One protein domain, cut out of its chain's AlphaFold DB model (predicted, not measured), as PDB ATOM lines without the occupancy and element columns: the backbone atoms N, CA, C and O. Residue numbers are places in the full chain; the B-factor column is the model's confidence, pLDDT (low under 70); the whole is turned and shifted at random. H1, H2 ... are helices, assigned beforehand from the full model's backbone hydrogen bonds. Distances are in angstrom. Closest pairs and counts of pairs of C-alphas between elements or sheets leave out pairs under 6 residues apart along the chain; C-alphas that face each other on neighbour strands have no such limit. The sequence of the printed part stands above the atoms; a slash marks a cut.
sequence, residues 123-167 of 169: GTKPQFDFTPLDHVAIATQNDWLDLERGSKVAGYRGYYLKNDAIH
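This is residues 123 to 167 of the 169 residues of the protein "Serine-tRNA ligase" of Microgenomates group bacterium GW2011_GWA2_46_7 (UniProt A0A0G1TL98). A long free arm, residues 123 to 134, sticks out from a small body in which three short helices, H1, H2 and H3, sit as a loose triangle round a short antiparallel pairing of residues 145 to 146 with residues 160 to 161. After H2 the backbone folds back, bringing residues 160 to 161 beside residues 145 to 146, and then runs on to H3. The printed part has 45 residues with three named helices in the order H1, H2, H3 and no named strand; the class is all helix, though only 19 of the 45 residues are in named elements. The whole is loose, with a radius of gyration of the C-alphas of 13.5 A, and elongated, spanning 39 by 22 by 21 A.

The printed part begins with C-alpha 123 at (16.488, 66.367, 184.831), and residues 123 to 134 hold no named element. H1 is residues 135 to 141, 10.0 A long from first to last C-alpha, and begins with C-alpha 135 at (25.113, 63.479, 166.855). H2 is residues 147 to 154, also 10.0 A long. H3 is residues 163 to 166, 5.8 A long, and ends with C-alpha 166 at (15.784, 53.969, 159.986).

H1 touches no helix, and neither do H2 and H3. H1 and H2 are apart, joined by a tight link of 5 residues. H2 and H3 are apart, joined by a short link of 8 residues. H1 and H3 are only just apart, their closest C-alphas 8.2 A from each other. In H1 and H2 every O i to N i+4 pair is within hydrogen-bond range; H3 is too short for such a pair, and its one O i to N i+3 pair is within range.

The two C-alphas farthest apart, those of Thr 124 and Val 153, are 39.9 A from each other. Without residues 123 to 134, which stand free, the body spans 23 by 18 by 11 A. The printed part has no cut and no long link between its helices. The mean pLDDT of the printed part is 92.8, and no printed residue is under 70.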
ATOM      1  N   GLY A 123      15.349  67.281 184.841       95.50
ATOM      2  CA  GLY A 123      16.488  66.367 184.831       95.50
ATOM      3  C   GLY A 123      17.827  67.070 185.075       95.50
ATOM      4  O   GLY A 123      17.905  68.285 185.243       95.50
ATOM      5  N   THR A 124      18.898  66.281 185.108       93.19
ATOM      6  CA  THR A 124      20.278  66.763 185.242       93.19
ATOM      7  C   THR A 124      21.054  66.431 183.977       93.19
ATOM      8  O   THR A 124      20.985  65.297 183.498       93.19
ATOM      9  N   LYS A 125      21.810  67.396 183.439       93.50
ATOM     10  CA  LYS A 125      22.684  67.146 182.283       93.50
ATOM     11  C   LYS A 125      23.714  66.061 182.645       93.50
ATOM     12  O   LYS A 125      24.308  66.160 183.721       93.50
ATOM     13  N   PRO A 126      23.921  65.041 181.791       93.94
ATOM     14  CA  PRO A 126      24.876  63.976 182.073       93.94
ATOM     15  C   PRO A 126      26.301  64.533 182.153       93.94
ATOM     16  O   PRO A 126      26.668  65.439 181.403       93.94
ATOM     17  N   GLN A 127      27.097  63.980 183.067       94.25
ATOM     18  CA  GLN A 127      28.538  64.206 183.110       94.25
ATOM     19  C   GLN A 127      29.220  63.055 182.374       94.25
ATOM     20  O   GLN A 127      28.948  61.893 182.668       94.25
ATOM     21  N   PHE A 128      30.075  63.389 181.411       95.44
ATOM     22  CA  PHE A 128      30.840  62.414 180.642       95.44
ATOM     23  C   PHE A 128      32.286  62.389 181.138       95.44
ATOM     24  O   PHE A 128      32.879  63.439 181.390       95.44
ATOM     25  N   ASP A 129      32.850  61.193 181.259       96.38
ATOM     26  CA  ASP A 129      34.269  60.924 181.523       96.38
ATOM     27  C   ASP A 129      35.110  60.867 180.230       96.38
ATOM     28  O   ASP A 129      36.329  60.704 180.275       96.38
ATOM     29  N   PHE A 130      34.466  61.061 179.077       95.56
ATOM     30  CA  PHE A 130      35.066  61.178 177.751       95.56
ATOM     31  C   PHE A 130      34.608  62.465 177.049       95.56
ATOM     32  O   PHE A 130      33.617  63.084 177.434       95.56
ATOM     33  N   THR A 131      35.307  62.863 175.981       94.88
ATOM     34  CA  THR A 131      34.868  63.972 175.119       94.88
ATOM     35  C   THR A 131      33.635  63.538 174.323       94.88
ATOM     36  O   THR A 131      33.773  62.682 173.444       94.88
ATOM     37  N   PRO A 132      32.437  64.094 174.588       94.81
ATOM     38  CA  PRO A 132      31.238  63.682 173.878       94.81
ATOM     39  C   PRO A 132      31.351  64.058 172.401       94.81
ATOM     40  O   PRO A 132      31.711  65.184 172.051       94.81
ATOM     41  N   LEU A 133      31.032  63.101 171.537       95.25
ATOM     42  CA  LEU A 133      30.871  63.344 170.110       95.25
ATOM     43  C   LEU A 133      29.499  63.977 169.854       95.25
ATOM     44  O   LEU A 133      28.533  63.692 170.565       95.25
ATOM     45  N   ASP A 134      29.399  64.826 168.833       95.12
ATOM     46  CA  ASP A 134      28.097  65.311 168.388       95.12
ATOM     47  C   ASP A 134      27.301  64.204 167.675       95.12
ATOM     48  O   ASP A 134      27.819  63.148 167.298       95.12
ATOM     49  N   HIS A 135      26.007  64.448 167.483       92.88
ATOM     50  CA  HIS A 135      25.113  63.479 166.855       92.88
ATOM     51  C   HIS A 135      25.520  63.113 165.414       92.88
ATOM     52  O   HIS A 135      25.245  61.996 164.982       92.88
ATOM     53  N   VAL A 136      26.186  64.009 164.673       93.25
ATOM     54  CA  VAL A 136      26.616  63.753 163.289       93.25
ATOM     55  C   VAL A 136      27.817  62.819 163.277       93.25
ATOM     56  O   VAL A 136      27.827  61.849 162.520       93.25
ATOM     57  N   ALA A 137      28.808  63.068 164.129       93.69
ATOM     58  CA  ALA A 137      29.982  62.226 164.288       93.69
ATOM     59  C   ALA A 137      29.587  60.820 164.757       93.69
ATOM     60  O   ALA A 137      30.047  59.838 164.173       93.69
ATOM     61  N   ILE A 138      28.681  60.716 165.737       93.38
ATOM     62  CA  ILE A 138      28.142  59.427 166.200       93.38
ATOM     63  C   ILE A 138      27.437  58.702 165.049       93.38
ATOM     64  O   ILE A 138      27.752  57.547 164.767       93.38
ATOM     65  N   ALA A 139      26.515  59.369 164.349       92.88
ATOM     66  CA  ALA A 139      25.762  58.741 163.267       92.88
ATOM     67  C   ALA A 139      26.651  58.349 162.074       92.88
ATOM     68  O   ALA A 139      26.416  57.324 161.439       92.88
ATOM     69  N   THR A 140      27.701  59.121 161.787       91.62
ATOM     70  CA  THR A 140      28.656  58.814 160.713       91.62
ATOM     71  C   THR A 140      29.515  57.600 161.065       91.62
ATOM     72  O   THR A 140      29.695  56.722 160.226       91.62
ATOM     73  N   GLN A 141      30.007  57.505 162.307       93.69
ATOM     74  CA  GLN A 141      30.808  56.358 162.761       93.69
ATOM     75  C   GLN A 141      30.028  55.039 162.734       93.69
ATOM     76  O   GLN A 141      30.615  53.993 162.472       93.69
ATOM     77  N   ASN A 142      28.717  55.095 162.973       92.75
ATOM     78  CA  ASN A 142      27.842  53.922 162.979       92.75
ATOM     79  C   ASN A 142      27.175  53.640 161.615       92.75
ATOM     80  O   ASN A 142      26.293  52.793 161.530       92.75
ATOM     81  N   ASP A 143      27.563  54.349 160.546       93.06
ATOM     82  CA  ASP A 143      26.938  54.256 159.215       93.06
ATOM     83  C   ASP A 143      25.406  54.452 159.241       93.06
ATOM     84  O   ASP A 143      24.655  53.845 158.482       93.06
ATOM     85  N   TRP A 144      24.920  55.317 160.127       94.19
ATOM     86  CA  TRP A 144      23.498  55.619 160.316       94.19
ATOM     87  C   TRP A 144      23.018  56.817 159.508       94.19
ATOM     88  O   TRP A 144      21.815  57.032 159.362       94.19
ATOM     89  N   LEU A 145      23.943  57.614 158.982       93.88
ATOM     90  CA  LEU A 145      23.641  58.854 158.285       93.88
ATOM     91  C   LEU A 145      24.577  59.044 157.085       93.88
ATOM     92  O   LEU A 145      25.757  58.703 157.132       93.88
ATOM     93  N   ASP A 146      24.030  59.553 155.982       92.81
ATOM     94  CA  ASP A 146      24.755  59.846 154.743       92.81
ATOM     95  C   ASP A 146      24.448  61.270 154.262       92.81
ATOM     96  O   ASP A 146      23.438  61.527 153.596       92.81
ATOM     97  N   LEU A 147      25.320  62.213 154.632       92.56
ATOM     98  CA  LEU A 147      25.221  63.610 154.196       92.56
ATOM     99  C   LEU A 147      25.648  63.785 152.739       92.56
ATOM    100  O   LEU A 147      25.107  64.639 152.044       92.56
ATOM    101  N   GLU A 148      26.615  63.001 152.265       90.94
ATOM    102  CA  GLU A 148      27.190  63.182 150.933       90.94
ATOM    103  C   GLU A 148      26.181  62.787 149.854       90.94
ATOM    104  O   GLU A 148      25.876  63.575 148.953       90.94
ATOM    105  N   ARG A 149      25.580  61.597 149.977       92.06
ATOM    106  CA  ARG A 149      24.533  61.149 149.051       92.06
ATOM    107  C   ARG A 149      23.273  61.987 149.190       92.06
ATOM    108  O   ARG A 149      22.663  62.321 148.176       92.06
ATOM    109  N   GLY A 150      22.907  62.365 150.416       92.75
ATOM    110  CA  GLY A 150      21.768  63.246 150.656       92.75
ATOM    111  C   GLY A 150      21.944  64.600 149.977       92.75
ATOM    112  O   GLY A 150      21.059  65.039 149.244       92.75
ATOM    113  N   SER A 151      23.124  65.207 150.116       94.81
ATOM    114  CA  SER A 151      23.438  66.472 149.462       94.81
ATOM    115  C   SER A 151      23.551  66.343 147.946       94.81
ATOM    116  O   SER A 151      23.217  67.288 147.235       94.81
ATOM    117  N   LYS A 152      24.000  65.196 147.427       94.56
ATOM    118  CA  LYS A 152      24.079  64.950 145.982       94.56
ATOM    119  C   LYS A 152      22.698  64.839 145.332       94.56
ATOM    120  O   LYS A 152      22.531  65.290 144.204       94.56
ATOM    121  N   VAL A 153      21.734  64.220 146.014       95.38
ATOM    122  CA  VAL A 153      20.388  63.983 145.468       95.38
ATOM    123  C   VAL A 153      19.449  65.159 145.738       95.38
ATOM    124  O   VAL A 153      18.755  65.601 144.827       95.38
ATOM    125  N   ALA A 154      19.423  65.664 146.972       92.94
ATOM    126  CA  ALA A 154      18.460  66.670 147.423       92.94
ATOM    127  C   ALA A 154      19.065  68.074 147.612       92.94
ATOM    128  O   ALA A 154      18.329  69.030 147.848       92.94
ATOM    129  N   GLY A 155      20.387  68.224 147.486       91.31
ATOM    130  CA  GLY A 155      21.077  69.496 147.705       91.31
ATOM    131  C   GLY A 155      21.363  69.795 149.181       91.31
ATOM    132  O   GLY A 155      21.246  68.942 150.060       91.31
ATOM    133  N   TYR A 156      21.773  71.033 149.462       90.06
ATOM    134  CA  TYR A 156      22.159  71.482 150.804       90.06
ATOM    135  C   TYR A 156      21.058  71.210 151.851       90.06
ATOM    136  O   TYR A 156      19.897  71.539 151.626       90.06
ATOM    137  N   ARG A 157      21.446  70.640 153.007       90.62
ATOM    138  CA  ARG A 157      20.576  70.102 154.085       90.62
ATOM    139  C   ARG A 157      19.832  68.796 153.769       90.62
ATOM    140  O   ARG A 157      19.049  68.343 154.599       90.62
ATOM    141  N   GLY A 158      20.107  68.156 152.634       92.25
ATOM    142  CA  GLY A 158      19.685  66.782 152.369       92.25
ATOM    143  C   GLY A 158      20.594  65.758 153.051       92.25
ATOM    144  O   GLY A 158      21.815  65.857 152.968       92.25
ATOM    145  N   TYR A 159      20.008  64.745 153.688       94.06
ATOM    146  CA  TYR A 159      20.718  63.595 154.253       94.06
ATOM    147  C   TYR A 159      19.856  62.336 154.155       94.06
ATOM    148  O   TYR A 159      18.629  62.422 154.146       94.06
ATOM    149  N   TYR A 160      20.493  61.169 154.088       93.06
ATOM    150  CA  TYR A 160      19.805  59.891 154.270       93.06
ATOM    151  C   TYR A 160      20.067  59.353 155.669       93.06
ATOM    152  O   TYR A 160      21.195  59.424 156.151       93.06
ATOM    153  N   LEU A 161      19.040  58.774 156.288       94.19
ATOM    154  CA  LEU A 161      19.219  57.832 157.388       94.19
ATOM    155  C   LEU A 161      19.449  56.434 156.806       94.19
ATOM    156  O   LEU A 161      18.900  56.095 155.756       94.19
ATOM    157  N   LYS A 162      20.283  55.642 157.473       91.88
ATOM    158  CA  LYS A 162      20.724  54.313 157.044       91.88
ATOM    159  C   LYS A 162      20.624  53.317 158.198       91.88
ATOM    160  O   LYS A 162      20.728  53.701 159.363       91.88
ATOM    161  N   ASN A 163      20.477  52.041 157.847       91.81
ATOM    162  CA  ASN A 163      20.565  50.903 158.765       91.81
ATOM    163  C   ASN A 163      19.665  51.079 160.004       91.81
ATOM    164  O   ASN A 163      18.497  51.448 159.873       91.81
ATOM    165  N   ASP A 164      20.208  50.841 161.197       87.38
ATOM    166  CA  ASP A 164      19.453  50.839 162.451       87.38
ATOM    167  C   ASP A 164      18.754  52.174 162.737       87.38
ATOM    168  O   ASP A 164      17.672  52.180 163.320       87.38
ATOM    169  N   ALA A 165      19.301  53.302 162.271       88.56
ATOM    170  CA  ALA A 165      18.677  54.610 162.467       88.56
ATOM    171  C   ALA A 165      17.364  54.793 161.688       88.56
ATOM    172  O   ALA A 165      16.569  55.656 162.046       88.56
ATOM    173  N   ILE A 166      17.093  53.977 160.662       86.81
ATOM    174  CA  ILE A 166      15.784  53.969 159.986       86.81
ATOM    175  C   ILE A 166      14.706  53.367 160.901       86.81
ATOM    176  O   ILE A 166      13.538  53.738 160.811       86.81
ATOM    177  N   HIS A 167      15.092  52.450 161.787       81.62
ATOM    178  CA  HIS A 167      14.176  51.672 162.621       81.62
ATOM    179  C   HIS A 167      13.957  52.259 164.023       81.62
ATOM    180  O   HIS A 167      13.184  51.696 164.793       81.62
TER     181      HIS A 167